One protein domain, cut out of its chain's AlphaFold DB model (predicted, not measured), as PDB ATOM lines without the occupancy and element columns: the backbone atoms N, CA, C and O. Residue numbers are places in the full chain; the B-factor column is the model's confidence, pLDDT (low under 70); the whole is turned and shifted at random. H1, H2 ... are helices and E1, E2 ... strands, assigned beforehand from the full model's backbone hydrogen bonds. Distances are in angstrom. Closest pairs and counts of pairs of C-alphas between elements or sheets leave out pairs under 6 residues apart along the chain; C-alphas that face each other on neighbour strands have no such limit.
ATOM      1  N   ALA A 892     240.508 154.146 174.043       91.44
ATOM      2  CA  ALA A 892     240.800 154.588 175.405       91.44
ATOM      3  C   ALA A 892     239.542 154.712 176.294       91.44
ATOM      4  O   ALA A 892     239.609 154.466 177.505       91.44
ATOM      5  N   ARG A 893     238.373 155.057 175.730       89.38
ATOM      6  CA  ARG A 893     237.091 155.013 176.464       89.38
ATOM      7  C   ARG A 893     236.681 153.574 176.756       89.38
ATOM      8  O   ARG A 893     236.239 153.310 177.870       89.38
ATOM      9  N   ASP A 894     236.859 152.654 175.815       87.06
ATOM     10  CA  ASP A 894     236.525 151.240 175.987       87.06
ATOM     11  C   ASP A 894     237.469 150.525 176.958       87.06
ATOM     12  O   ASP A 894     236.991 149.807 177.833       87.06
ATOM     13  N   ILE A 895     238.768 150.837 176.956       87.31
ATOM     14  CA  ILE A 895     239.714 150.413 178.002       87.31
ATOM     15  C   ILE A 895     239.264 150.916 179.388       87.31
ATOM     16  O   ILE A 895     239.279 150.156 180.358       87.31
ATOM     17  N   LYS A 896     238.796 152.169 179.505       83.44
ATOM     18  CA  LYS A 896     238.232 152.704 180.763       83.44
ATOM     19  C   LYS A 896     236.854 152.125 181.130       83.44
ATOM     20  O   LYS A 896     236.500 152.157 182.308       83.44
ATOM     21  N   ARG A 897     236.075 151.607 180.171       77.12
ATOM     22  CA  ARG A 897     234.801 150.888 180.403       77.12
ATOM     23  C   ARG A 897     235.028 149.412 180.764       77.12
ATOM     24  O   ARG A 897     234.195 148.833 181.459       77.12
ATOM     25  N   ASN A 898     236.126 148.809 180.307       74.69
ATOM     26  CA  ASN A 898     236.432 147.391 180.472       74.69
ATOM     27  C   ASN A 898     236.827 147.051 181.924       74.69
ATOM     28  O   ASN A 898     237.836 147.524 182.459       74.69
ATOM     29  N   SER A 899     236.046 146.171 182.556       65.81
ATOM     30  CA  SER A 899     236.302 145.650 183.906       65.81
ATOM     31  C   SER A 899     237.615 144.871 184.017       65.81
ATOM     32  O   SER A 899     238.220 144.882 185.086       65.81
ATOM     33  N   SER A 900     238.065 144.253 182.924       71.19
ATOM     34  CA  SER A 900     239.241 143.375 182.869       71.19
ATOM     35  C   SER A 900     240.519 144.070 182.381       71.19
ATOM     36  O   SER A 900     241.554 143.418 182.292       71.19
ATOM     37  N   ALA A 901     240.465 145.363 182.042       80.25
ATOM     38  CA  ALA A 901     241.658 146.128 181.675       80.25
ATOM     39  C   ALA A 901     242.572 146.355 182.893       80.25
ATOM     40  O   ALA A 901     242.077 146.648 183.983       80.25
ATOM     41  N   THR A 902     243.888 146.266 182.701       84.25
ATOM     42  CA  THR A 902     244.876 146.464 183.775       84.25
ATOM     43  C   THR A 902     245.059 147.941 184.127       84.25
ATOM     44  O   THR A 902     244.740 148.833 183.338       84.25
ATOM     45  N   SER A 903     245.624 148.220 185.298       83.25
ATOM     46  CA  SER A 903     246.011 149.557 185.750       83.25
ATOM     47  C   SER A 903     246.903 150.284 184.741       83.25
ATOM     48  O   SER A 903     246.695 151.473 184.495       83.25
ATOM     49  N   ASP A 904     247.835 149.587 184.090       85.62
ATOM     50  CA  ASP A 904     248.730 150.194 183.099       85.62
ATOM     51  C   ASP A 904     247.979 150.564 181.818       85.62
ATOM     52  O   ASP A 904     248.079 151.701 181.360       85.62
ATOM     53  N   GLN A 905     247.122 149.673 181.303       87.94
ATOM     54  CA  GLN A 905     246.223 149.979 180.181       87.94
ATOM     55  C   GLN A 905     245.291 151.153 180.525       87.94
ATOM     56  O   GLN A 905     245.128 152.092 179.744       87.94
ATOM     57  N   ARG A 906     244.715 151.152 181.733       88.44
ATOM     58  CA  ARG A 906     243.867 152.234 182.256       88.44
ATOM     59  C   ARG A 906     244.633 153.539 182.452       88.44
ATOM     60  O   ARG A 906     243.999 154.592 182.388       88.44
ATOM     61  N   THR A 907     245.942 153.494 182.688       91.06
ATOM     62  CA  THR A 907     246.814 154.671 182.817       91.06
ATOM     63  C   THR A 907     247.194 155.208 181.440       91.06
ATOM     64  O   THR A 907     247.038 156.403 181.195       91.06
ATOM     65  N   GLN A 908     247.557 154.336 180.496       91.88
ATOM     66  CA  GLN A 908     247.791 154.705 179.097       91.88
ATOM     67  C   GLN A 908     246.552 155.379 178.486       91.88
ATOM     68  O   GLN A 908     246.630 156.508 178.001       91.88
ATOM     69  N   ALA A 909     245.383 154.748 178.628       92.88
ATOM     70  CA  ALA A 909     244.099 155.303 178.207       92.88
ATOM     71  C   ALA A 909     243.744 156.622 178.921       92.88
ATOM     72  O   ALA A 909     243.095 157.488 178.337       92.88
ATOM     73  N   GLU A 910     244.173 156.828 180.171       93.69
ATOM     74  CA  GLU A 910     243.996 158.120 180.843       93.69
ATOM     75  C   GLU A 910     244.910 159.212 180.281       93.69
ATOM     76  O   GLU A 910     244.485 160.365 180.209       93.69
ATOM     77  N   GLY A 911     246.114 158.854 179.834       94.12
ATOM     78  CA  GLY A 911     246.984 159.726 179.051       94.12
ATOM     79  C   GLY A 911     246.308 160.184 177.757       94.12
ATOM     80  O   GLY A 911     246.166 161.385 177.539       94.12
ATOM     81  N   VAL A 912     245.792 159.249 176.949       95.06
ATOM     82  CA  VAL A 912     245.043 159.548 175.706       95.06
ATOM     83  C   VAL A 912     243.841 160.459 175.977       95.06
ATOM     84  O   VAL A 912     243.611 161.447 175.276       95.06
ATOM     85  N   LEU A 913     243.064 160.166 177.026       94.06
ATOM     86  CA  LEU A 913     241.902 160.977 177.396       94.06
ATOM     87  C   LEU A 913     242.288 162.366 177.923       94.06
ATOM     88  O   LEU A 913     241.535 163.316 177.699       94.06
ATOM     89  N   LEU A 914     243.452 162.509 178.563       93.38
ATOM     90  CA  LEU A 914     244.010 163.799 178.970       93.38
ATOM     91  C   LEU A 914     244.511 164.602 177.758       93.38
ATOM     92  O   LEU A 914     244.196 165.786 177.669       93.38
ATOM     93  N   GLN A 915     245.179 163.966 176.789       94.00
ATOM     94  CA  GLN A 915     245.611 164.599 175.535       94.00
ATOM     95  C   GLN A 915     244.412 165.087 174.713       94.00
ATOM     96  O   GLN A 915     244.385 166.219 174.241       94.00
ATOM     97  N   ASN A 916     243.353 164.276 174.625       93.62
ATOM     98  CA  ASN A 916     242.074 164.690 174.050       93.62
ATOM     99  C   ASN A 916     241.410 165.820 174.861       93.62
ATOM    100  O   ASN A 916     240.719 166.659 174.289       93.62
ATOM    101  N   HIS A 917     241.552 165.869 176.189       91.94
ATOM    102  CA  HIS A 917     241.023 166.974 177.003       91.94
ATOM    103  C   HIS A 917     241.811 168.282 176.823       91.94
ATOM    104  O   HIS A 917     241.209 169.347 176.950       91.94
ATOM    105  N   LEU A 918     243.099 168.190 176.480       93.75
ATOM    106  CA  LEU A 918     244.049 169.295 176.334       93.75
ATOM    107  C   LEU A 918     244.729 169.277 174.941       93.75
ATOM    108  O   LEU A 918     245.947 169.091 174.853       93.75
ATOM    109  N   PRO A 919     243.974 169.443 173.834       90.75
ATOM    110  CA  PRO A 919     244.552 169.436 172.492       90.75
ATOM    111  C   PRO A 919     245.591 170.556 172.328       90.75
ATOM    112  O   PRO A 919     245.431 171.648 172.863       90.75
ATOM    113  N   GLY A 920     246.674 170.269 171.604       85.94
ATOM    114  CA  GLY A 920     247.786 171.204 171.399       85.94
ATOM    115  C   GLY A 920     248.800 171.295 172.550       85.94
ATOM    116  O   GLY A 920     249.898 171.797 172.327       85.94
ATOM    117  N   VAL A 921     248.505 170.776 173.750       91.06
ATOM    118  CA  VAL A 921     249.470 170.758 174.868       91.06
ATOM    119  C   VAL A 921     250.412 169.556 174.747       91.06
ATOM    120  O   VAL A 921     249.955 168.424 174.591       91.06
ATOM    121  N   LYS A 922     251.727 169.775 174.878       89.75
ATOM    122  CA  LYS A 922     252.736 168.705 174.984       89.75
ATOM    123  C   LYS A 922     252.721 168.130 176.406       89.75
ATOM    124  O   LYS A 922     253.345 168.684 177.311       89.75
ATOM    125  N   LEU A 923     252.005 167.026 176.623       92.75
ATOM    126  CA  LEU A 923     251.844 166.411 177.947       92.75
ATOM    127  C   LEU A 923     253.093 165.626 178.393       92.75
ATOM    128  O   LEU A 923     253.110 164.395 178.403       92.75
ATOM    129  N   THR A 924     254.151 166.350 178.770       94.44
ATOM    130  CA  THR A 924     255.395 165.791 179.338       94.44
ATOM    131  C   THR A 924     255.182 165.221 180.752       94.44
ATOM    132  O   THR A 924     254.237 165.629 181.437       94.44
ATOM    133  N   PRO A 925     256.078 164.347 181.262       94.88
ATOM    134  CA  PRO A 925     255.986 163.850 182.636       94.88
ATOM    135  C   PRO A 925     256.010 164.984 183.666       94.88
ATOM    136  O   PRO A 925     255.245 164.954 184.627       94.88
ATOM    137  N   LYS A 926     256.813 166.034 183.427       92.06
ATOM    138  CA  LYS A 926     256.856 167.225 184.286       92.06
ATOM    139  C   LYS A 926     255.528 167.981 184.297       92.06
ATOM    140  O   LYS A 926     255.019 168.259 185.378       92.06
ATOM    141  N   PHE A 927     254.943 168.260 183.129       92.88
ATOM    142  CA  PHE A 927     253.643 168.932 183.050       92.88
ATOM    143  C   PHE A 927     252.562 168.140 183.800       92.88
ATOM    144  O   PHE A 927     251.804 168.703 184.587       92.88
ATOM    145  N   ILE A 928     252.507 166.821 183.595       93.44
ATOM    146  CA  ILE A 928     251.528 165.952 184.260       93.44
ATOM    147  C   ILE A 928     251.775 165.893 185.774       93.44
ATOM    148  O   ILE A 928     250.816 165.920 186.550       93.44
ATOM    149  N   TYR A 929     253.036 165.842 186.209       92.56
ATOM    150  CA  TYR A 929     253.370 165.860 187.627       92.56
ATOM    151  C   TYR A 929     252.900 167.159 188.288       92.56
ATOM    152  O   TYR A 929     252.096 167.108 189.218       92.56
ATOM    153  N   ASP A 930     253.328 168.310 187.766       87.69
ATOM    154  CA  ASP A 930     253.032 169.624 188.342       87.69
ATOM    155  C   ASP A 930     251.520 169.933 188.325       87.69
ATOM    156  O   ASP A 930     250.957 170.323 189.347       87.69
ATOM    157  N   CYS A 931     250.850 169.716 187.185       88.00
ATOM    158  CA  CYS A 931     249.486 170.197 186.922       88.00
ATOM    159  C   CYS A 931     248.364 169.185 187.236       88.00
ATOM    160  O   CYS A 931     247.184 169.515 187.064       88.00
ATOM    161  N   LYS A 932     248.699 167.939 187.612       87.50
ATOM    162  CA  LYS A 932     247.709 166.869 187.862       87.50
ATOM    163  C   LYS A 932     248.058 165.899 188.999       87.50
ATOM    164  O   LYS A 932     247.143 165.476 189.703       87.50
ATOM    165  N   VAL A 933     249.318 165.481 189.165       87.25
ATOM    166  CA  VAL A 933     249.679 164.453 190.172       87.25
ATOM    167  C   VAL A 933     250.052 165.071 191.522       87.25
ATOM    168  O   VAL A 933     249.703 164.521 192.568       87.25
ATOM    169  N   ASN A 934     250.737 166.216 191.515       85.50
ATOM    170  CA  ASN A 934     251.129 166.932 192.725       85.50
ATOM    171  C   ASN A 934     249.948 167.715 193.323       85.50
ATOM    172  O   ASN A 934     249.650 167.550 194.508       85.50
ATOM    173  N   ASP A 935     249.218 168.474 192.495       81.94
ATOM    174  CA  ASP A 935     247.891 169.008 192.828       81.94
ATOM    175  C   ASP A 935     246.804 168.451 191.891       81.94
ATOM    176  O   ASP A 935     246.703 168.808 190.717       81.94
ATOM    177  N   ALA A 936     245.943 167.598 192.447       76.69
ATOM    178  CA  ALA A 936     244.794 167.021 191.752       76.69
ATOM    179  C   ALA A 936     243.636 168.019 191.524       76.69
ATOM    180  O   ALA A 936     242.718 167.731 190.752       76.69
ATOM    181  N   HIS A 937     243.642 169.181 192.190       83.56
ATOM    182  CA  HIS A 937     242.595 170.196 192.074       83.56
ATOM    183  C   HIS A 937     242.910 171.279 191.044       83.56
ATOM    184  O   HIS A 937     241.957 171.793 190.450       83.56
ATOM    185  N   TRP A 938     244.191 171.588 190.797       89.50
ATOM    186  CA  TRP A 938     244.652 172.632 189.872       89.50
ATOM    187  C   TRP A 938     243.855 172.627 188.564       89.50
ATOM    188  O   TRP A 938     243.124 173.574 188.285       89.50
ATOM    189  N   MET A 939     243.868 171.508 187.829       89.94
ATOM    190  CA  MET A 939     243.170 171.354 186.544       89.94
ATOM    191  C   MET A 939     241.658 171.647 186.632       89.94
ATOM    192  O   MET A 939     241.086 172.283 185.748       89.94
ATOM    193  N   SER A 940     240.999 171.235 187.722       90.50
ATOM    194  CA  SER A 940     239.564 171.484 187.940       90.50
ATOM    195  C   SER A 940     239.255 172.942 188.294       90.50
ATOM    196  O   SER A 940     238.157 173.425 187.999       90.50
ATOM    197  N   ALA A 941     240.200 173.638 188.926       91.75
ATOM    198  CA  ALA A 941     240.102 175.055 189.254       91.75
ATOM    199  C   ALA A 941     240.397 175.936 188.024       91.75
ATOM    200  O   ALA A 941     239.658 176.889 187.773       91.75
ATOM    201  N   GLN A 942     241.374 175.548 187.190       94.00
ATOM    202  CA  GLN A 942     241.601 176.156 185.873       94.00
ATOM    203  C   GLN A 942     240.378 175.995 184.960       94.00
ATOM    204  O   GLN A 942     239.954 176.956 184.321       94.00
ATOM    205  N   PHE A 943     239.750 174.813 184.940       94.56
ATOM    206  CA  PHE A 943     238.544 174.606 184.137       94.56
ATOM    207  C   PHE A 943     237.350 175.418 184.663       94.56
ATOM    208  O   PHE A 943     236.580 175.953 183.871       94.56
ATOM    209  N   LEU A 944     237.204 175.590 185.986       94.25
ATOM    210  CA  LEU A 944     236.184 176.499 186.523       94.25
ATOM    211  C   LEU A 944     236.454 177.959 186.120       94.25
ATOM    212  O   LEU A 944     235.510 178.653 185.765       94.25
ATOM    213  N   TYR A 945     237.709 178.414 186.124       94.81
ATOM    214  CA  TYR A 945     238.074 179.746 185.630       94.81
ATOM    215  C   TYR A 945     237.714 179.940 184.150       94.81
ATOM    216  O   TYR A 945     237.085 180.937 183.803       94.81
ATOM    217  N   TRP A 946     238.030 178.962 183.296       94.81
ATOM    218  CA  TRP A 946     237.655 178.975 181.878       94.81
ATOM    219  C   TRP A 946     236.133 179.116 181.688       94.81
ATOM    220  O   TRP A 946     235.668 179.988 180.955       94.81
ATOM    221  N   LEU A 947     235.345 178.343 182.444       94.56
ATOM    222  CA  LEU A 947     233.880 178.431 182.455       94.56
ATOM    223  C   LEU A 947     233.335 179.749 183.037       94.56
ATOM    224  O   LEU A 947     232.214 180.136 182.720       94.56
ATOM    225  N   VAL A 948     234.092 180.440 183.896       93.88
ATOM    226  CA  VAL A 948     233.716 181.763 184.420       93.88
ATOM    227  C   VAL A 948     233.899 182.851 183.362       93.88
ATOM    228  O   VAL A 948     233.092 183.783 183.332       93.88
ATOM    229  N   ILE A 949     234.905 182.735 182.489       91.50
ATOM    230  CA  ILE A 949     235.057 183.616 181.321       91.50
ATOM    231  C   ILE A 949     233.937 183.335 180.310       91.50
ATOM    232  O   ILE A 949     233.270 184.285 179.906       91.50
ATOM    233  N   HIS A 950     233.680 182.053 180.011       91.38
ATOM    234  CA  HIS A 950     232.731 181.578 178.993       91.38
ATOM    235  C   HIS A 950     231.456 180.950 179.608       91.38
ATOM    236  O   HIS A 950     231.323 179.721 179.669       91.38
ATOM    237  N   PRO A 951     230.484 181.758 180.082       90.56
ATOM    238  CA  PRO A 951     229.330 181.268 180.835       90.56
ATOM    239  C   PRO A 951     228.356 180.455 179.976       90.56
ATOM    240  O   PRO A 951     227.738 179.514 180.476       90.56
ATOM    241  N   GLU A 952     228.247 180.755 178.681       88.69
ATOM    242  CA  GLU A 952     227.386 179.996 177.768       88.69
ATOM    243  C   GLU A 952     227.935 178.581 177.530       88.69
ATOM    244  O   GLU A 952     227.163 177.622 177.497       88.69
ATOM    245  N   ALA A 953     229.263 178.403 177.524       91.50
ATOM    246  CA  ALA A 953     229.874 177.076 177.520       91.50
ATOM    247  C   ALA A 953     229.559 176.293 178.807       91.50
ATOM    248  O   ALA A 953     229.344 175.079 178.752       91.50
ATOM    249  N   ALA A 954     229.453 176.965 179.961       91.94
ATOM    250  CA  ALA A 954     229.020 176.333 181.209       91.94
ATOM    251  C   ALA A 954     227.560 175.857 181.144       91.94
ATOM    252  O   ALA A 954     227.289 174.701 181.481       91.94
ATOM    253  N   LYS A 955     226.644 176.700 180.645       90.56
ATOM    254  CA  LYS A 955     225.241 176.322 180.398       90.56
ATOM    255  C   LYS A 955     225.139 175.153 179.418       90.56
ATOM    256  O   LYS A 955     224.469 174.174 179.722       90.56
ATOM    257  N   ALA A 956     225.842 175.206 178.286       90.50
ATOM    258  CA  ALA A 956     225.788 174.171 177.253       90.50
ATOM    259  C   ALA A 956     226.374 172.823 177.713       90.50
ATOM    260  O   ALA A 956     225.833 171.761 177.396       90.50
ATOM    261  N   LEU A 957     227.454 172.834 178.501       91.44
ATOM    262  CA  LEU A 957     228.001 171.615 179.104       91.44
ATOM    263  C   LEU A 957     227.064 171.020 180.163       91.44
ATOM    264  O   LEU A 957     226.982 169.796 180.272       91.44
ATOM    265  N   ASP A 958     226.339 171.847 180.915       92.44
ATOM    266  CA  ASP A 958     225.327 171.382 181.865       92.44
ATOM    267  C   ASP A 958     224.042 170.905 181.172       92.44
ATOM    268  O   ASP A 958     223.510 169.865 181.556       92.44
ATOM    269  N   ALA A 959     223.598 171.557 180.094       91.12
ATOM    270  CA  ALA A 959     222.492 171.097 179.252       91.12
ATOM    271  C   ALA A 959     222.789 169.712 178.643       91.12
ATOM    272  O   ALA A 959     221.957 168.806 178.701       91.12
ATOM    273  N   ARG A 960     224.023 169.484 178.163       91.56
ATOM    274  CA  ARG A 960     224.486 168.157 177.707       91.56
ATOM    275  C   ARG A 960     224.472 167.100 178.824       91.56
ATOM    276  O   ARG A 960     224.143 165.942 178.554       91.56
ATOM    277  N   LYS A 961     224.774 167.465 180.080       91.44
ATOM    278  CA  LYS A 961     224.631 166.551 181.236       91.44
ATOM    279  C   LYS A 961     223.166 166.256 181.543       91.44
ATOM    280  O   LYS A 961     222.837 165.088 181.725       91.44
ATOM    281  N   TRP A 962     222.307 167.278 181.572       90.12
ATOM    282  CA  TRP A 962     220.861 167.125 181.751       90.12
ATOM    283  C   TRP A 962     220.285 166.172 180.703       90.12
ATOM    284  O   TRP A 962     219.680 165.175 181.088       90.12
ATOM    285  N   LYS A 963     220.582 166.386 179.413       90.94
ATOM    286  CA  LYS A 963     220.216 165.475 178.317       90.94
ATOM    287  C   LYS A 963     220.663 164.034 178.599       90.94
ATOM    288  O   LYS A 963     219.842 163.121 178.646       90.94
ATOM    289  N   SER A 964     221.957 163.832 178.866       90.12
ATOM    290  CA  SER A 964     222.526 162.503 179.147       90.12
ATOM    291  C   SER A 964     221.912 161.819 180.378       90.12
ATOM    292  O   SER A 964     221.852 160.591 180.429       90.12
ATOM    293  N   HIS A 965     221.468 162.577 181.383       90.00
ATOM    294  CA  HIS A 965     220.833 162.025 182.579       90.00
ATOM    295  C   HIS A 965     219.346 161.728 182.382       90.00
ATOM    296  O   HIS A 965     218.907 160.655 182.792       90.00
ATOM    297  N   LEU A 966     218.609 162.591 181.679       89.44
ATOM    298  CA  LEU A 966     217.213 162.356 181.308       89.44
ATOM    299  C   LEU A 966     217.067 161.056 180.500       89.44
ATOM    300  O   LEU A 966     216.250 160.216 180.871       89.44
ATOM    301  N   PHE A 967     217.938 160.799 179.515       88.44
ATOM    302  CA  PHE A 967     217.945 159.522 178.780       88.44
ATOM    303  C   PHE A 967     218.221 158.291 179.657       88.44
ATOM    304  O   PHE A 967     217.567 157.262 179.499       88.44
ATOM    305  N   LYS A 968     219.127 158.378 180.643       89.12
ATOM    306  CA  LYS A 968     219.339 157.277 181.607       89.12
ATOM    307  C   LYS A 968     218.113 157.050 182.498       89.12
ATOM    308  O   LYS A 968     217.862 155.916 182.901       89.12
ATOM    309  N   TRP A 969     217.366 158.108 182.819       90.62
ATOM    310  CA  TRP A 969     216.163 158.039 183.649       90.62
ATOM    311  C   TRP A 969     214.923 157.541 182.887       90.62
ATOM    312  O   TRP A 969     214.065 156.943 183.522       90.62
ATOM    313  N   GLN A 970     214.856 157.634 181.551       88.75
ATOM    314  CA  GLN A 970     213.823 156.923 180.762       88.75
ATOM    315  C   GLN A 970     213.808 155.412 181.054       88.75
ATOM    316  O   GLN A 970     212.761 154.769 181.092       88.75
ATOM    317  N   GLN A 971     214.992 154.842 181.291       85.38
ATOM    318  CA  GLN A 971     215.205 153.409 181.496       85.38
ATOM    319  C   GLN A 971     215.328 153.026 182.984       85.38
ATOM    320  O   GLN A 971     215.720 151.903 183.299       85.38
ATOM    321  N   GLY A 972     215.032 153.936 183.917       90.75
ATOM    322  CA  GLY A 972     215.409 153.776 185.320       90.75
ATOM    323  C   GLY A 972     214.683 154.706 186.288       90.75
ATOM    324  O   GLY A 972     213.677 155.309 185.939       90.75
ATOM    325  N   ASP A 973     215.200 154.816 187.511       91.25
ATOM    326  CA  ASP A 973     214.718 155.781 188.506       91.25
ATOM    327  C   ASP A 973     215.589 157.046 188.545       91.25
ATOM    328  O   ASP A 973     216.810 157.002 188.355       91.25
ATOM    329  N   VAL A 974     214.956 158.193 188.824       91.25
ATOM    330  CA  VAL A 974     215.633 159.494 188.920       91.25
ATOM    331  C   VAL A 974     216.622 159.489 190.085       91.25
ATOM    332  O   VAL A 974     216.243 159.378 191.250       91.25
ATOM    333  N   PHE A 975     217.905 159.674 189.777       92.56
ATOM    334  CA  PHE A 975     218.978 159.736 190.771       92.56
ATOM    335  C   PHE A 975     219.801 161.016 190.606       92.56
ATOM    336  O   PHE A 975     220.795 161.068 189.879       92.56
ATOM    337  N   LEU A 976     219.354 162.071 191.291       89.62
ATOM    338  CA  LEU A 976     219.971 163.399 191.265       89.62
ATOM    339  C   LEU A 976     221.436 163.485 191.755       89.62
ATOM    340  O   LEU A 976     222.153 164.329 191.221       89.62
ATOM    341  N   PRO A 977     221.940 162.675 192.715       91.00
ATOM    342  CA  PRO A 977     223.308 162.838 193.225       91.00
ATOM    343  C   PRO A 977     224.461 162.650 192.225       91.00
ATOM    344  O   PRO A 977     225.590 163.027 192.536       91.00
ATOM    345  N   ASP A 978     224.217 162.082 191.040       90.19
ATOM    346  CA  ASP A 978     225.225 162.001 189.970       90.19
ATOM    347  C   ASP A 978     225.320 163.273 189.103       90.19
ATOM    348  O   ASP A 978     226.236 163.385 188.283       90.19
ATOM    349  N   LEU A 979     224.387 164.217 189.255       87.56
ATOM    350  CA  LEU A 979     224.239 165.384 188.388       87.56
ATOM    351  C   LEU A 979     225.159 166.542 188.826       87.56
ATOM    352  O   LEU A 979     224.758 167.483 189.512       87.56
ATOM    353  N   HIS A 980     226.425 166.464 188.412       85.06
ATOM    354  CA  HIS A 980     227.482 167.411 188.798       85.06
ATOM    355  C   HIS A 980     227.523 168.650 187.888       85.06
ATOM    356  O   HIS A 980     228.246 168.687 186.885       85.06
ATOM    357  N   LEU A 981     226.736 169.669 188.236       87.44
ATOM    358  CA  LEU A 981     226.557 170.905 187.460       87.44
ATOM    359  C   LEU A 981     227.588 172.002 187.812       87.44
ATOM    360  O   LEU A 981     228.224 171.968 188.868       87.44
ATOM    361  N   LYS A 982     227.784 172.962 186.902       89.44
ATOM    362  CA  LYS A 982     228.780 174.047 186.965       89.44
ATOM    363  C   LYS A 982     228.214 175.462 186.800       89.44
ATOM    364  O   LYS A 982     228.813 176.376 187.364       89.44
ATOM    365  N   ALA A 983     227.080 175.658 186.126       89.88
ATOM    366  CA  ALA A 983     226.489 176.974 185.861       89.88
ATOM    367  C   ALA A 983     226.308 177.815 187.141       89.88
ATOM    368  O   ALA A 983     226.848 178.913 187.232       89.88
ATOM    369  N   ALA A 984     225.710 177.258 188.199       88.00
ATOM    370  CA  ALA A 984     225.549 177.962 189.479       88.00
ATOM    371  C   ALA A 984     226.875 178.262 190.226       88.00
ATOM    372  O   ALA A 984     226.888 179.092 191.135       88.00
ATOM    373  N   GLN A 985     227.997 177.614 189.870       91.06
ATOM    374  CA  GLN A 985     229.329 178.021 190.353       91.06
ATOM    375  C   GLN A 985     229.839 179.245 189.580       91.06
ATOM    376  O   GLN A 985     230.409 180.157 190.174       91.06
ATOM    377  N   VAL A 986     229.615 179.258 188.264       92.75
ATOM    378  CA  VAL A 986     230.010 180.327 187.337       92.75
ATOM    379  C   VAL A 986     229.237 181.617 187.601       92.75
ATOM    380  O   VAL A 986     229.850 182.664 187.804       92.75
ATOM    381  N   GLU A 987     227.908 181.527 187.664       90.69
ATOM    382  CA  GLU A 987     227.007 182.636 187.996       90.69
ATOM    383  C   GLU A 987     227.432 183.321 189.290       90.69
ATOM    384  O   GLU A 987     227.633 184.528 189.304       90.69
ATOM    385  N   LEU A 988     227.656 182.552 190.359       92.38
ATOM    386  CA  LEU A 988     228.024 183.094 191.663       92.38
ATOM    387  C   LEU A 988     229.371 183.837 191.642       92.38
ATOM    388  O   LEU A 988     229.521 184.849 192.321       92.38
ATOM    389  N   ILE A 989     230.357 183.378 190.865       94.12
ATOM    390  CA  ILE A 989     231.636 184.094 190.718       94.12
ATOM    391  C   ILE A 989     231.455 185.400 189.924       94.12
ATOM    392  O   ILE A 989     232.096 186.404 190.250       94.12
ATOM    393  N   ARG A 990     230.564 185.416 188.923       92.69
ATOM    394  CA  ARG A 990     230.236 186.619 188.137       92.69
ATOM    395  C   ARG A 990     229.379 187.613 188.939       92.69
ATOM    396  O   ARG A 990     229.708 188.791 188.937       92.69
ATOM    397  N   GLU A 991     228.387 187.152 189.705       93.44
ATOM    398  CA  GLU A 991     227.573 187.947 190.649       93.44
ATOM    399  C   GLU A 991     228.413 188.643 191.721       93.44
ATOM    400  O   GLU A 991     228.119 189.770 192.114       93.44
ATOM    401  N   LEU A 992     229.464 187.981 192.212       94.44
ATOM    402  CA  LEU A 992     230.403 188.585 193.155       94.44
ATOM    403  C   LEU A 992     231.345 189.600 192.484       94.44
ATOM    404  O   LEU A 992     231.911 190.428 193.191       94.44
ATOM    405  N   GLU A 993     231.475 189.570 191.153       92.88
ATOM    406  CA  GLU A 993     232.433 190.326 190.330       92.88
ATOM    407  C   GLU A 993     233.907 190.055 190.676       92.88
ATOM    408  O   GLU A 993     234.754 190.944 190.597       92.88
ATOM    409  N   VAL A 994     234.258 188.805 191.008       90.44
ATOM    410  CA  VAL A 994     235.654 188.411 191.326       90.44
ATOM    411  C   VAL A 994     236.621 188.740 190.180       90.44
ATOM    412  O   VAL A 994     237.781 189.063 190.421       90.44
ATOM    413  N   LEU A 995     236.123 188.734 188.936       87.62
ATOM    414  CA  LEU A 995     236.873 189.110 187.731       87.62
ATOM    415  C   LEU A 995     237.441 190.543 187.773       87.62
ATOM    416  O   LEU A 995     238.420 190.828 187.087       87.62
ATOM    417  N   SER A 996     236.884 191.437 188.601       85.81
ATOM    418  CA  SER A 996     237.433 192.785 188.813       85.81
ATOM    419  C   SER A 996     238.880 192.762 189.326       85.81
ATOM    420  O   SER A 996     239.677 193.597 188.901       85.81
ATOM    421  N   LEU A 997     239.238 191.768 190.152       84.88
ATOM    422  CA  LEU A 997     240.562 191.592 190.763       84.88
ATOM    423  C   LEU A 997     241.613 190.967 189.829       84.88
ATOM    424  O   LEU A 997     242.723 190.677 190.277       84.88
ATOM    425  N   LEU A 998     241.278 190.712 188.560       81.88
ATOM    426  CA  LEU A 998     242.201 190.126 187.574       81.88
ATOM    427  C   LEU A 998     242.922 191.171 186.716       81.88
ATOM    428  O   LEU A 998     243.821 190.831 185.953       81.88
ATOM    429  N   LYS A 999     242.526 192.442 186.829       77.19
ATOM    430  CA  LYS A 999     243.256 193.572 186.244       77.19
ATOM    431  C   LYS A 999     244.627 193.686 186.924       77.19
ATOM    432  O   LYS A 999     244.748 193.365 188.106       77.19
ATOM    433  N   ASP A1000     245.638 194.199 186.222       76.12
ATOM    434  CA  ASP A1000     246.958 194.429 186.826       76.12
ATOM    435  C   ASP A1000     246.959 195.689 187.712       76.12
ATOM    436  O   ASP A1000     247.369 196.776 187.309       76.12
ATOM    437  N   PHE A1001     246.440 195.548 188.930       85.50
ATOM    438  CA  PHE A1001     246.479 196.571 189.972       85.50
ATOM    439  C   PHE A1001     246.680 195.941 191.350       85.50
ATOM    440  O   PHE A1001     246.540 194.734 191.549       85.50
ATOM    441  N   GLU A1002     247.016 196.782 192.322       91.56
ATOM    442  CA  GLU A1002     247.186 196.366 193.709       91.56
ATOM    443  C   GLU A1002     245.946 196.717 194.527       91.56
ATOM    444  O   GLU A1002     245.483 197.857 194.505       91.56
ATOM    445  N   TYR A1003     245.454 195.755 195.303       92.88
ATOM    446  CA  TYR A1003     244.305 195.909 196.189       92.88
ATOM    447  C   TYR A1003     244.664 195.636 197.650       92.88
ATOM    448  O   TYR A1003     245.626 194.944 197.976       92.88
ATOM    449  N   SER A1004     243.870 196.178 198.565       92.19
ATOM    450  CA  SER A1004     244.052 196.036 200.008       92.19
ATOM    451  C   SER A1004     242.732 195.719 200.710       92.19
ATOM    452  O   SER A1004     241.663 195.739 200.101       92.19
ATOM    453  N   LYS A1005     242.782 195.503 202.031       90.31
ATOM    454  CA  LYS A1005     241.588 195.364 202.892       90.31
ATOM    455  C   LYS A1005     240.641 196.586 202.855       90.31
ATOM    456  O   LYS A1005     239.546 196.504 203.402       90.31
ATOM    457  N   HIS A1006     241.082 197.702 202.264       89.75
ATOM    458  CA  HIS A1006     240.351 198.965 202.122       89.75
ATOM    459  C   HIS A1006     239.997 199.318 200.665       89.75
ATOM    460  O   HIS A1006     239.392 200.362 200.441       89.75
ATOM    461  N   SER A1007     240.368 198.491 199.683       91.50
ATOM    462  CA  SER A1007     240.014 198.728 198.276       91.50
ATOM    463  C   SER A1007     238.517 198.522 198.037       91.50
ATOM    464  O   SER A1007     237.914 197.603 198.600       91.50
ATOM    465  N   GLU A1008     237.922 199.366 197.194       91.12
ATOM    466  CA  GLU A1008     236.477 199.384 196.941       91.12
ATOM    467  C   GLU A1008     235.990 198.069 196.318       91.12
ATOM    468  O   GLU A1008     234.951 197.542 196.716       91.12
ATOM    469  N   GLU A1009     236.785 197.469 195.431       90.50
ATOM    470  CA  GLU A1009     236.513 196.171 194.810       90.50
ATOM    471  C   GLU A1009     236.436 195.062 195.866       90.50
ATOM    472  O   GLU A1009     235.481 194.286 195.905       90.50
ATOM    473  N   VAL A1010     237.408 195.024 196.784       92.12
ATOM    474  CA  VAL A1010     237.493 194.029 197.867       92.12
ATOM    475  C   VAL A1010     236.327 194.181 198.849       92.12
ATOM    476  O   VAL A1010     235.754 193.180 199.287       92.12
ATOM    477  N   TYR A1011     235.939 195.419 199.169       90.44
ATOM    478  CA  TYR A1011     234.773 195.698 200.007       90.44
ATOM    479  C   TYR A1011     233.460 195.312 199.307       90.44
ATOM    480  O   TYR A1011     232.623 194.632 199.903       90.44
ATOM    481  N   SER A1012     233.301 195.667 198.029       92.69
ATOM    482  CA  SER A1012     232.122 195.343 197.218       92.69
ATOM    483  C   SER A1012     231.923 193.830 197.078       92.69
ATOM    484  O   SER A1012     230.834 193.320 197.362       92.69
ATOM    485  N   ILE A1013     232.989 193.081 196.762       94.56
ATOM    486  CA  ILE A1013     232.963 191.610 196.712       94.56
ATOM    487  C   ILE A1013     232.538 191.027 198.069       94.56
ATOM    488  O   ILE A1013     231.715 190.111 198.099       94.56
ATOM    489  N   LEU A1014     233.040 191.551 199.196       93.69
ATOM    490  CA  LEU A1014     232.658 191.056 200.524       93.69
ATOM    491  C   LEU A1014     231.200 191.391 200.886       93.69
ATOM    492  O   LEU A1014     230.498 190.531 201.414       93.69
ATOM    493  N   GLU A1015     230.708 192.591 200.580       93.12
ATOM    494  CA  GLU A1015     229.313 192.972 200.840       93.12
ATOM    495  C   GLU A1015     228.320 192.186 199.971       93.12
ATOM    496  O   GLU A1015     227.260 191.771 200.452       93.12
ATOM    497  N   ARG A1016     228.674 191.871 198.718       95.06
ATOM    498  CA  ARG A1016     227.933 190.870 197.935       95.06
ATOM    499  C   ARG A1016     228.052 189.487 198.583       95.06
ATOM    500  O   ARG A1016     227.039 188.825 198.799       95.06
ATOM    501  N   ALA A1017     229.240 189.069 199.013       94.12
ATOM    502  CA  ALA A1017     229.426 187.765 199.646       94.12
ATOM    503  C   ALA A1017     228.619 187.580 200.943       94.12
ATOM    504  O   ALA A1017     228.141 186.478 201.212       94.12
ATOM    505  N   LYS A1018     228.385 188.642 201.723       92.94
ATOM    506  CA  LYS A1018     227.471 188.607 202.878       92.94
ATOM    507  C   LYS A1018     226.022 188.354 202.464       92.94
ATOM    508  O   LYS A1018     225.358 187.523 203.083       92.94
ATOM    509  N   LYS A1019     225.540 189.014 201.403       92.62
ATOM    510  CA  LYS A1019     224.189 188.804 200.843       92.62
ATOM    511  C   LYS A1019     224.022 187.366 200.339       92.62
ATOM    512  O   LYS A1019     223.057 186.694 200.693       92.62
ATOM    513  N   HIS A1020     225.014 186.852 199.613       89.75
ATOM    514  CA  HIS A1020     225.008 185.503 199.030       89.75
ATOM    515  C   HIS A1020     225.596 184.412 199.959       89.75
ATOM    516  O   HIS A1020     225.848 183.293 199.507       89.75
ATOM    517  N   ARG A1021     225.784 184.684 201.265       90.19
ATOM    518  CA  ARG A1021     226.540 183.827 202.212       90.19
ATOM    519  C   ARG A1021     226.125 182.353 202.233       90.19
ATOM    520  O   ARG A1021     226.980 181.473 202.312       90.19
ATOM    521  N   TRP A1022     224.827 182.074 202.117       85.44
ATOM    522  CA  TRP A1022     224.306 180.705 202.070       85.44
ATOM    523  C   TRP A1022     224.610 180.010 200.736       85.44
ATOM    524  O   TRP A1022     225.042 178.859 200.751       85.44
ATOM    525  N   ARG A1023     224.468 180.710 199.599       87.69
ATOM    526  CA  ARG A1023     224.823 180.203 198.257       87.69
ATOM    527  C   ARG A1023     226.318 179.871 198.207       87.69
ATOM    528  O   ARG A1023     226.691 178.760 197.853       87.69
ATOM    529  N   ILE A1024     227.166 180.769 198.713       90.50
ATOM    530  CA  ILE A1024     228.625 180.588 198.820       90.50
ATOM    531  C   ILE A1024     228.999 179.373 199.675       90.50
ATOM    532  O   ILE A1024     229.804 178.546 199.240       90.50
ATOM    533  N   LYS A1025     228.380 179.202 200.850       86.81
ATOM    534  CA  LYS A1025     228.637 178.032 201.700       86.81
ATOM    535  C   LYS A1025     228.210 176.719 201.029       86.81
ATOM    536  O   LYS A1025     228.895 175.714 201.183       86.81
ATOM    537  N   ARG A1026     227.123 176.737 200.257       85.31
ATOM    538  CA  ARG A1026     226.537 175.572 199.570       85.31
ATOM    539  C   ARG A1026     227.219 175.210 198.235       85.31
ATOM    540  O   ARG A1026     227.042 174.097 197.746       85.31
ATOM    541  N   VAL A1027     227.974 176.146 197.649       84.94
ATOM    542  CA  VAL A1027     228.620 176.024 196.324       84.94
ATOM    543  C   VAL A1027     230.151 175.918 196.409       84.94
ATOM    544  O   VAL A1027     230.758 175.243 195.578       84.94
ATOM    545  N   PHE A1028     230.785 176.544 197.409       86.44
ATOM    546  CA  PHE A1028     232.251 176.602 197.558       86.44
ATOM    547  C   PHE A1028     232.790 176.144 198.928       86.44
ATOM    548  O   PHE A1028     234.010 176.141 199.122       86.44
ATOM    549  N   ASP A1029     231.911 175.752 199.860       84.31
ATOM    550  CA  ASP A1029     232.203 175.412 201.270       84.31
ATOM    551  C   ASP A1029     232.741 176.590 202.125       84.31
ATOM    552  O   ASP A1029     233.084 176.426 203.299       84.31
ATOM    553  N   LEU A1030     232.761 177.813 201.583       89.06
ATOM    554  CA  LEU A1030     233.274 179.006 202.268       89.06
ATOM    555  C   LEU A1030     232.215 179.633 203.191       89.06
ATOM    556  O   LEU A1030     231.078 179.862 202.788       89.06
ATOM    557  N   THR A1031     232.590 179.937 204.435       87.81
ATOM    558  CA  THR A1031     231.698 180.561 205.428       87.81
ATOM    559  C   THR A1031     231.897 182.080 205.458       87.81
ATOM    560  O   THR A1031     233.007 182.547 205.713       87.81
ATOM    561  N   VAL A1032     230.823 182.848 205.248       89.50
ATOM    562  CA  VAL A1032     230.835 184.324 205.279       89.50
ATOM    563  C   VAL A1032     229.995 184.842 206.449       89.50
ATOM    564  O   VAL A1032     228.873 184.388 206.673       89.50
ATOM    565  N   THR A1033     230.555 185.783 207.208       89.81
ATOM    566  CA  THR A1033     229.997 186.378 208.431       89.81
ATOM    567  C   THR A1033     230.377 187.859 208.517       89.81
ATOM    568  O   THR A1033     231.306 188.296 207.841       89.81
ATOM    569  N   GLU A1034     229.770 188.616 209.435       85.62
ATOM    570  CA  GLU A1034     230.160 190.016 209.696       85.62
ATOM    571  C   GLU A1034     231.591 190.187 210.249       85.62
ATOM    572  O   GLU A1034     232.079 191.307 210.353       85.62
ATOM    573  N   LYS A1035     232.271 189.088 210.607       87.88
ATOM    574  CA  LYS A1035     233.668 189.062 211.075       87.88
ATOM    575  C   LYS A1035     234.626 188.414 210.064       87.88
ATOM    576  O   LYS A1035     235.763 188.106 210.415       87.88
ATOM    577  N   THR A1036     234.174 188.143 208.840       87.50
ATOM    578  CA  THR A1036     235.010 187.540 207.797       87.50
ATOM    579  C   THR A1036     236.041 188.554 207.301       87.50
ATOM    580  O   THR A1036     235.676 189.598 206.773       87.50
ATOM    581  N   ASP A1037     237.327 188.230 207.457       92.56
ATOM    582  CA  ASP A1037     238.428 189.032 206.917       92.56
ATOM    583  C   ASP A1037     238.356 189.092 205.374       92.56
ATOM    584  O   ASP A1037     238.312 188.026 204.743       92.56
ATOM    585  N   PRO A1038     238.361 190.292 204.751       90.56
ATOM    586  CA  PRO A1038     238.197 190.423 203.306       90.56
ATOM    587  C   PRO A1038     239.296 189.701 202.521       90.56
ATOM    588  O   PRO A1038     239.003 188.928 201.614       90.56
ATOM    589  N   ILE A1039     240.563 189.888 202.898       93.25
ATOM    590  CA  ILE A1039     241.715 189.367 202.150       93.25
ATOM    591  C   ILE A1039     241.815 187.840 202.260       93.25
ATOM    592  O   ILE A1039     242.096 187.161 201.271       93.25
ATOM    593  N   SER A1040     241.532 187.261 203.430       91.69
ATOM    594  CA  SER A1040     241.444 185.808 203.604       91.69
ATOM    595  C   SER A1040     240.288 185.203 202.807       91.69
ATOM    596  O   SER A1040     240.404 184.069 202.338       91.69
ATOM    597  N   PHE A1041     239.179 185.932 202.643       93.19
ATOM    598  CA  PHE A1041     238.064 185.500 201.805       93.19
ATOM    599  C   PHE A1041     238.411 185.562 200.310       93.19
ATOM    600  O   PHE A1041     238.239 184.553 199.628       93.19
ATOM    601  N   ILE A1042     238.977 186.675 199.827       93.00
ATOM    602  CA  ILE A1042     239.439 186.828 198.435       93.00
ATOM    603  C   ILE A1042     240.443 185.733 198.058       93.00
ATOM    604  O   ILE A1042     240.222 185.031 197.075       93.00
ATOM    605  N   GLY A1043     241.479 185.493 198.869       92.56
ATOM    606  CA  GLY A1043     242.471 184.448 198.582       92.56
ATOM    607  C   GLY A1043     241.859 183.046 198.458       92.56
ATOM    608  O   GLY A1043     242.183 182.307 197.533       92.56
ATOM    609  N   LYS A1044     240.902 182.697 199.331       92.81
ATOM    610  CA  LYS A1044     240.166 181.419 199.263       92.81
ATOM    611  C   LYS A1044     239.227 181.315 198.059       92.81
ATOM    612  O   LYS A1044     238.846 180.203 197.694       92.81
ATOM    613  N   LEU A1045     238.820 182.447 197.484       91.69
ATOM    614  CA  LEU A1045     237.946 182.526 196.317       91.69
ATOM    615  C   LEU A1045     238.761 182.444 195.016       91.69
ATOM    616  O   LEU A1045     238.405 181.664 194.137       91.69
ATOM    617  N   LEU A1046     239.904 183.135 194.944       92.50
ATOM    618  CA  LEU A1046     240.894 183.006 193.866       92.50
ATOM    619  C   LEU A1046     241.414 181.565 193.743       92.50
ATOM    620  O   LEU A1046     241.463 181.025 192.640       92.50
ATOM    621  N   GLN A1047     241.654 180.879 194.866       91.94
ATOM    622  CA  GLN A1047     242.033 179.459 194.868       91.94
ATOM    623  C   GLN A1047     240.985 178.536 194.214       91.94
ATOM    624  O   GLN A1047     241.346 177.491 193.677       91.94
ATOM    625  N   LYS A1048     239.691 178.902 194.180       91.50
ATOM    626  CA  LYS A1048     238.669 178.133 193.430       91.50
ATOM    627  C   LYS A1048     238.809 178.282 191.910       91.50
ATOM    628  O   LYS A1048     238.281 177.452 191.180       91.50
ATOM    629  N   LEU A1049     239.513 179.317 191.460       92.19
ATOM    630  CA  LEU A1049     239.791 179.660 190.063       92.19
ATOM    631  C   LEU A1049     241.242 179.325 189.659       92.19
ATOM    632  O   LEU A1049     241.730 179.796 188.630       92.19
ATOM    633  N   GLY A1050     241.956 178.559 190.493       90.25
ATOM    634  CA  GLY A1050     243.354 178.192 190.271       90.25
ATOM    635  C   GLY A1050     244.289 179.401 190.271       90.25
ATOM    636  O   GLY A1050     245.248 179.415 189.506       90.25
ATOM    637  N   LEU A1051     243.956 180.445 191.036       91.38
ATOM    638  CA  LEU A1051     244.698 181.700 191.159       91.38
ATOM    639  C   LEU A1051     245.141 181.931 192.603       91.38
ATOM    640  O   LEU A1051     244.503 181.462 193.548       91.38
ATOM    641  N   GLU A1052     246.190 182.728 192.769       90.44
ATOM    642  CA  GLU A1052     246.698 183.138 194.078       90.44
ATOM    643  C   GLU A1052     246.663 184.663 194.255       90.44
ATOM    644  O   GLU A1052     246.330 185.413 193.338       90.44
ATOM    645  N   GLN A1053     247.006 185.128 195.460       90.88
ATOM    646  CA  GLN A1053     247.272 186.540 195.738       90.88
ATOM    647  C   GLN A1053     248.650 186.671 196.398       90.88
ATOM    648  O   GLN A1053     248.874 186.172 197.506       90.88
ATOM    649  N   ALA A1054     249.575 187.364 195.742       89.31
ATOM    650  CA  ALA A1054     250.861 187.720 196.326       89.31
ATOM    651  C   ALA A1054     250.746 189.064 197.055       89.31
ATOM    652  O   ALA A1054     250.088 189.986 196.577       89.31
ATOM    653  N   ARG A1055     251.412 189.208 198.206       90.56
ATOM    654  CA  ARG A1055     251.671 190.531 198.797       90.56
ATOM    655  C   ARG A1055     252.728 191.221 197.939       90.56
ATOM    656  O   ARG A1055     253.814 190.676 197.787       90.56
ATOM    657  N   VAL A1056     252.449 192.437 197.474       89.12
ATOM    658  CA  VAL A1056     253.433 193.253 196.742       89.12
ATOM    659  C   VAL A1056     254.146 194.230 197.677       89.12
ATOM    660  O   VAL A1056     255.365 194.365 197.624       89.12
ATOM    661  N   ARG A1057     253.410 194.892 198.581       88.00
ATOM    662  CA  ARG A1057     253.977 195.839 199.557       88.00
ATOM    663  C   ARG A1057     253.102 196.002 200.798       88.00
ATOM    664  O   ARG A1057     251.961 195.548 200.855       88.00
ATOM    665  N   GLY A1058     253.634 196.686 201.802       84.62
ATOM    666  CA  GLY A1058     252.877 197.155 202.956       84.62
ATOM    667  C   GLY A1058     253.622 198.270 203.677       84.62
ATOM    668  O   GLY A1058     254.850 198.282 203.696       84.62
ATOM    669  N   ASP A1059     252.864 199.194 204.250       74.19
ATOM    670  CA  ASP A1059     253.350 200.364 205.000       74.19
ATOM    671  C   ASP A1059     253.391 200.122 206.524       74.19
ATOM    672  O   ASP A1059     254.020 200.878 207.259       74.19
ATOM    673  N   GLY A1060     252.759 199.036 206.982       67.88
ATOM    674  CA  GLY A1060     252.637 198.643 208.387       67.88
ATOM    675  C   GLY A1060     251.185 198.608 208.872       67.88
ATOM    676  O   GLY A1060     250.819 197.743 209.665       67.88
ATOM    677  N   GLU A1061     250.333 199.476 208.332       70.31
ATOM    678  CA  GLU A1061     248.907 199.556 208.659       70.31
ATOM    679  C   GLU A1061     248.054 198.846 207.595       70.31
ATOM    680  O   GLU A1061     247.128 198.084 207.906       70.31
ATOM    681  N   THR A1062     248.423 199.021 206.327       77.19
ATOM    682  CA  THR A1062     247.795 198.425 205.151       77.19
ATOM    683  C   THR A1062     248.757 197.468 204.443       77.19
ATOM    684  O   THR A1062     249.971 197.667 204.361       77.19
ATOM    685  N   ARG A1063     248.196 196.360 203.947       88.12
ATOM    686  CA  ARG A1063     248.889 195.351 203.139       88.12
ATOM    687  C   ARG A1063     248.265 195.368 201.747       88.12
ATOM    688  O   ARG A1063     247.041 195.282 201.642       88.12
ATOM    689  N   TRP A1064     249.105 195.483 200.726       89.50
ATOM    690  CA  TRP A1064     248.713 195.538 199.324       89.50
ATOM    691  C   TRP A1064     249.075 194.224 198.636       89.50
ATOM    692  O   TRP A1064     250.201 193.726 198.754       89.50
ATOM    693  N   TYR A1065     248.099 193.669 197.935       93.06
ATOM    694  CA  TYR A1065     248.131 192.383 197.262       93.06
ATOM    695  C   TYR A1065     247.866 192.569 195.772       93.06
ATOM    696  O   TYR A1065     247.256 193.554 195.364       93.06
ATOM    697  N   ARG A1066     248.312 191.611 194.968       91.75
ATOM    698  CA  ARG A1066     248.033 191.518 193.535       91.75
ATOM    699  C   ARG A1066     247.715 190.064 193.213       91.75
ATOM    700  O   ARG A1066     248.307 189.159 193.805       91.75
ATOM    701  N   THR A1067     246.775 189.840 192.305       91.81
ATOM    702  CA  THR A1067     246.425 188.487 191.856       91.81
ATOM    703  C   THR A1067     247.574 187.903 191.036       91.81
ATOM    704  O   THR A1067     248.138 188.581 190.181       91.81
ATOM    705  N   THR A1068     247.935 186.651 191.304       89.06
ATOM    706  CA  THR A1068     249.060 185.951 190.670       89.06
ATOM    707  C   THR A1068     248.628 184.615 190.074       89.06
ATOM    708  O   THR A1068     247.576 184.070 190.411       89.06
ATOM    709  N   GLY A1069     249.440 184.111 189.144       84.81
ATOM    710  CA  GLY A1069     249.174 182.880 188.400       84.81
ATOM    711  C   GLY A1069     248.334 183.052 187.130       84.81
ATOM    712  O   GLY A1069     247.987 182.056 186.512       84.81
ATOM    713  N   LEU A1070     248.000 184.282 186.714       82.75
ATOM    714  CA  LEU A1070     247.261 184.547 185.464       82.75
ATOM    715  C   LEU A1070     248.065 184.187 184.203       82.75
ATOM    716  O   LEU A1070     247.530 183.554 183.299       82.75
ATOM    717  N   ASN A1071     249.353 184.541 184.180       81.94
ATOM    718  CA  ASN A1071     250.238 184.393 183.016       81.94
ATOM    719  C   ASN A1071     251.254 183.249 183.206       81.94
ATOM    720  O   ASN A1071     252.403 183.345 182.786       81.94
ATOM    721  N   GLU A1072     250.862 182.170 183.886       86.31
ATOM    722  CA  GLU A1072     251.671 180.946 183.952       86.31
ATOM    723  C   GLU A1072     251.579 180.182 182.627       86.31
ATOM    724  O   GLU A1072     250.477 179.928 182.138       86.31
ATOM    725  N   VAL A1073     252.713 179.756 182.059       86.00
ATOM    726  CA  VAL A1073     252.733 179.130 180.721       86.00
ATOM    727  C   VAL A1073     251.858 177.872 180.667       86.00
ATOM    728  O   VAL A1073     251.029 177.733 179.767       86.00
ATOM    729  N   ASN A1074     251.937 177.018 181.696       88.56
ATOM    730  CA  ASN A1074     251.080 175.834 181.836       88.56
ATOM    731  C   ASN A1074     249.585 176.191 181.894       88.56
ATOM    732  O   ASN A1074     248.765 175.460 181.339       88.56
ATOM    733  N   ARG A1075     249.213 177.310 182.536       90.94
ATOM    734  CA  ARG A1075     247.824 177.793 182.570       90.94
ATOM    735  C   ARG A1075     247.383 178.253 181.186       90.94
ATOM    736  O   ARG A1075     246.339 177.817 180.710       90.94
ATOM    737  N   CYS A1076     248.158 179.119 180.536       89.31
ATOM    738  CA  CYS A1076     247.782 179.646 179.227       89.31
ATOM    739  C   CYS A1076     247.679 178.523 178.183       89.31
ATOM    740  O   CYS A1076     246.737 178.527 177.396       89.31
ATOM    741  N   ALA A1077     248.544 177.503 178.256       89.25
ATOM    742  CA  ALA A1077     248.446 176.299 177.435       89.25
ATOM    743  C   ALA A1077     247.111 175.547 177.626       89.25
ATOM    744  O   ALA A1077     246.439 175.259 176.636       89.25
ATOM    745  N   VAL A1078     246.667 175.270 178.864       93.25
ATOM    746  CA  VAL A1078     245.380 174.563 179.076       93.25
ATOM    747  C   VAL A1078     244.158 175.413 178.716       93.25
ATOM    748  O   VAL A1078     243.183 174.882 178.190       93.25
ATOM    749  N   LEU A1079     244.214 176.734 178.923       92.38
ATOM    750  CA  LEU A1079     243.134 177.641 178.515       92.38
ATOM    751  C   LEU A1079     243.014 177.722 176.983       92.38
ATOM    752  O   LEU A1079     241.910 177.611 176.454       92.38
ATOM    753  N   GLN A1080     244.135 177.835 176.261       89.69
ATOM    754  CA  GLN A1080     244.153 177.789 174.792       89.69
ATOM    755  C   GLN A1080     243.650 176.436 174.261       89.69
ATOM    756  O   GLN A1080     242.865 176.402 173.311       89.69
ATOM    757  N   ALA A1081     244.022 175.331 174.911       92.19
ATOM    758  CA  ALA A1081     243.547 173.993 174.567       92.19
ATOM    759  C   ALA A1081     242.024 173.840 174.723       92.19
ATOM    760  O   ALA A1081     241.369 173.218 173.884       92.19
ATOM    761  N   TRP A1082     241.425 174.437 175.759       94.25
ATOM    762  CA  TRP A1082     239.968 174.456 175.915       94.25
ATOM    763  C   TRP A1082     239.274 175.414 174.945       94.25
ATOM    764  O   TRP A1082     238.229 175.039 174.413       94.25
ATOM    765  N   ASN A1083     239.872 176.564 174.609       90.06
ATOM    766  CA  ASN A1083     239.378 177.422 173.523       90.06
ATOM    767  C   ASN A1083     239.330 176.654 172.191       90.06
ATOM    768  O   ASN A1083     238.318 176.703 171.499       90.06
ATOM    769  N   GLN A1084     240.371 175.880 171.861       89.81
ATOM    770  CA  GLN A1084     240.372 175.014 170.676       89.81
ATOM    771  C   GLN A1084     239.318 173.898 170.782       89.81
ATOM    772  O   GLN A1084     238.557 173.672 169.842       89.81
ATOM    773  N   LYS A1085     239.256 173.195 171.921       90.94
ATOM    774  CA  LYS A1085     238.360 172.042 172.123       90.94
ATOM    775  C   LYS A1085     236.873 172.409 172.098       90.94
ATOM    776  O   LYS A1085     236.052 171.597 171.671       90.94
ATOM    777  N   TYR A1086     236.530 173.589 172.602       90.62
ATOM    778  CA  TYR A1086     235.154 174.033 172.820       90.62
ATOM    779  C   TYR A1086     234.801 175.287 172.008       90.62
ATOM    780  O   TYR A1086     233.849 175.980 172.351       90.62
ATOM    781  N   ALA A1087     235.511 175.559 170.907       86.31
ATOM    782  CA  ALA A1087     235.261 176.708 170.027       86.31
ATOM    783  C   ALA A1087     233.799 176.815 169.541       86.31
ATOM    784  O   ALA A1087     233.309 177.910 169.295       86.31
ATOM    785  N   ASN A1088     233.075 175.691 169.446       84.38
ATOM    786  CA  ASN A1088     231.651 175.649 169.090       84.38
ATOM    787  C   ASN A1088     230.677 175.916 170.259       84.38
ATOM    788  O   ASN A1088     229.469 175.797 170.074       84.38
ATOM    789  N   LEU A1089     231.184 176.228 171.455       82.56
ATOM    790  CA  LEU A1089     230.416 176.615 172.647       82.56
ATOM    791  C   LEU A1089     230.712 178.048 173.121       82.56
ATOM    792  O   LEU A1089     230.141 178.484 174.120       82.56
ATOM    793  N   VAL A1090     231.624 178.753 172.451       74.56
ATOM    794  CA  VAL A1090     232.092 180.093 172.824       74.56
ATOM    795  C   VAL A1090     231.675 181.082 171.739       74.56
ATOM    796  O   VAL A1090     231.737 180.767 170.550       74.56
ATOM    797  N   ALA A1091     231.234 182.280 172.128       62.94
ATOM    798  CA  ALA A1091     230.898 183.320 171.162       62.94
ATOM    799  C   ALA A1091     232.168 183.804 170.426       62.94
ATOM    800  O   ALA A1091     233.209 183.951 171.070       62.94
ATOM    801  N   PRO A1092     232.118 184.120 169.114       56.50
ATOM    802  CA  PRO A1092     233.294 184.600 168.375       56.50
ATOM    803  C   PRO A1092     233.967 185.827 169.011       56.50
ATOM    804  O   PRO A1092     235.186 185.962 168.972       56.50
ATOM    805  N   GLU A1093     233.165 186.681 169.648       51.56
ATOM    806  CA  GLU A1093     233.572 187.898 170.362       51.56
ATOM    807  C   GLU A1093     234.242 187.618 171.724       51.56
ATOM    808  O   GLU A1093     234.996 188.448 172.225       51.56
ATOM    809  N   GLU A1094     234.013 186.446 172.328       53.25
ATOM    810  CA  GLU A1094     234.674 186.038 173.576       53.25
ATOM    811  C   GLU A1094     236.037 185.365 173.334       53.25
ATOM    812  O   GLU A1094     236.883 185.363 174.230       53.25
ATOM    813  N   LEU A1095     236.281 184.813 172.138       54.94
ATOM    814  CA  LEU A1095     237.557 184.162 171.807       54.94
ATOM    815  C   LEU A1095     238.738 185.149 171.812       54.94
ATOM    816  O   LEU A1095     239.846 184.758 172.178       54.94
ATOM    817  N   THR A1096     238.502 186.420 171.469       43.41
ATOM    818  CA  THR A1096     239.492 187.511 171.553       43.41
ATOM    819  C   THR A1096     239.583 188.116 172.956       43.41
ATOM    820  O   THR A1096     240.662 188.499 173.396       43.41
ATOM    821  N   ALA A1097     238.494 188.121 173.735       41.50
ATOM    822  CA  ALA A1097     238.520 188.549 175.140       41.50
ATOM    823  C   ALA A1097     239.426 187.665 176.034       41.50
ATOM    824  O   ALA A1097     239.797 188.066 177.140       41.50
ATOM    825  N   GLY A1098     239.819 186.480 175.551       42.22
ATOM    826  CA  GLY A1098     240.813 185.609 176.179       42.22
ATOM    827  C   GLY A1098     242.265 186.117 176.130       42.22
ATOM    828  O   GLY A1098     243.098 185.587 176.865       42.22
ATOM    829  N   GLU A1099     242.587 187.149 175.340       42.53
ATOM    830  CA  GLU A1099     243.954 187.674 175.107       42.53
ATOM    831  C   GLU A1099     244.570 188.449 176.299       42.53
ATOM    832  O   GLU A1099     245.431 189.311 176.139       42.53
ATOM    833  N   SER A1100     244.177 188.115 177.532       41.97
ATOM    834  CA  SER A1100     244.813 188.622 178.761       41.97
ATOM    835  C   SER A1100     246.164 187.958 179.075       41.97
ATOM    836  O   SER A1100     246.970 188.542 179.800       41.97
ATOM    837  N   CYS A1101     246.449 186.777 178.507       41.44
ATOM    838  CA  CYS A1101     247.764 186.144 178.611       41.44
ATOM    839  C   CYS A1101     248.697 186.632 177.494       41.44
ATOM    840  O   CYS A1101     248.582 186.218 176.343       41.44
ATOM    841  N   SER A1102     249.654 187.486 177.854       39.34
ATOM    842  CA  SER A1102     250.584 188.176 176.947       39.34
ATOM    843  C   SER A1102     251.758 187.311 176.443       39.34
ATOM    844  O   SER A1102     252.872 187.814 176.310       39.34
ATOM    845  N   ILE A1103     251.539 186.010 176.232       40.22
ATOM    846  CA  ILE A1103     252.572 185.024 175.869       40.22
ATOM    847  C   ILE A1103     252.379 184.608 174.406       40.22
ATOM    848  O   ILE A1103     251.282 184.192 174.025       40.22
ATOM    849  N   THR A1104     253.426 184.710 173.579       39.38
ATOM    850  CA  THR A1104     253.333 184.333 172.154       39.38
ATOM    851  C   THR A1104     253.269 182.816 171.975       39.38
ATOM    852  O   THR A1104     253.658 182.045 172.855       39.38
ATOM    853  N   LYS A1105     252.803 182.358 170.805       41.72
ATOM    854  CA  LYS A1105     252.759 180.920 170.490       41.72
ATOM    855  C   LYS A1105     254.144 180.264 170.551       41.72
ATOM    856  O   LYS A1105     254.219 179.112 170.966       41.72
ATOM    857  N   GLU A1106     255.219 180.982 170.207       37.06
ATOM    858  CA  GLU A1106     256.587 180.452 170.308       37.06
ATOM    859  C   GLU A1106     257.025 180.228 171.768       37.06
ATOM    860  O   GLU A1106     257.567 179.172 172.101       37.06
ATOM    861  N   GLN A1107     256.705 181.161 172.669       40.25
ATOM    862  CA  GLN A1107     257.054 181.062 174.094       40.25
ATOM    863  C   GLN A1107     256.353 179.889 174.805       40.25
ATOM    864  O   GLN A1107     256.898 179.313 175.750       40.25
ATOM    865  N   VAL A1108     255.160 179.491 174.342       41.28
ATOM    866  CA  VAL A1108     254.472 178.289 174.846       41.28
ATOM    867  C   VAL A1108     255.239 177.013 174.466       41.28
ATOM    868  O   VAL A1108     255.338 176.104 175.291       41.28
ATOM    869  N   SER A1109     255.841 176.952 173.271       38.00
ATOM    870  CA  SER A1109     256.665 175.807 172.847       38.00
ATOM    871  C   SER A1109     258.021 175.708 173.560       38.00
ATOM    872  O   SER A1109     258.421 174.600 173.916       38.00
TER     873      SER A1109
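AT A GLANCE: This is residues 892 to 1109 of the 1222 residues of an uncharacterized protein of Leptolyngbya sp. NIES-3755 (UniProt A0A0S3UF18). Short, mostly crossed helices gather round H4 in the middle, with H6, H10 and H11 packed on it. At one end the two-stranded hairpin E1 and E2 lies beside H7 and H10; toward the other end H5 and the pair H1 and H2 reach out as arms, where residues 967 to 973 and 899 to 904 stick out. The 218 printed residues run H1 to H10, E1, E2, H11 to H13, thirteen named helices and two antiparallel named strands, mostly helix. The whole is compact, with a radius of gyration of the C-alphas of 19.6 A and spans of 62 by 48 by 36 A.

HOW THE PARTS SIT: E1, residues 1052 to 1058, and E2, residues 1063 to 1068, form an antiparallel hairpin; N 1054 and O 1066, 2.9 A apart, are within hydrogen-bond range. The two residues named for each pair of elements below are those whose C-alphas come closest, with the distance between these C-alphas. H10, 1038 to 1049, comes to E1 at Leu 1046 and Glu 1052, 5.8 A; H7, 994 to 998, to E2 at Leu 998 and Thr 1067, 6.2 A. H8, 1008 to 1019, touches H10 at Leu 1014 and Pro 1038, 6.2 A. Residues 1047 to 1049 of H10 touch the hub H4, 938 to 949, about perpendicular at 83 degrees: Ala 941 and Leu 1049, 4.7 A. H6, 983 to 991, touches H4 at a steep tilt of 65 degrees: Val 948 and Val 986, 4.9 A. H9, 1021 to 1028, touches H6: Gln 985 and Val 1027, 6.3 A. H5, 951 to 970, makes a helical hairpin with H6 through residues 951 to 958 alone: Ala 954 and Ala 983, 5.3 A. H11, 1073 to 1085, touches H4: Trp 946 and Leu 1079, 6.6 A. H2, 903 to 917, only just touches H11, with 3 pairs of C-alphas within 8 A: His 917 and Lys 1085, 7.5 A. H1, 892 to 897, touches H2: Ala 892 and Ala 909, 4.4 A. H3, 925 to 934, touches H4 only at the corner: Cys 931 and Trp 938, 6.2 A. H12, 1092 to 1097, and H13, 1105 to 1109, are close to H11 but not clearly touching: Asn 1083 and Leu 1095, 7.2 A; Val 1073 and Val 1108, 6.2 A. Every O i to N i+4 pair is within hydrogen-bond range in H1, H2, H4, H8, H9 and H11, against 5 of 6 in H3, 15 of 16 in H5, 4 of 5 in H6 and 6 of 8 in H10; H7, H12 and H13 have 0, but O i to N i+3 gives 2 of 2, 1 of 3 and 1 of 2.

IN THESE COORDINATES: H5 measures 28.9 A, H2 20.1 A and E1 17.7 A. H1 begins at C-alpha 892 (240.800, 154.588, 175.405); H13 ends at C-alpha 1109 (256.665, 175.807, 172.847).

THE WHOLE: The C-alphas farthest apart, Gln 971 and Asp 1059, are 64.9 A apart. The printed part has no cut; the link H5 to H6 is long. Residues 899, 1060 and 1091 to 1109 have pLDDT under 70.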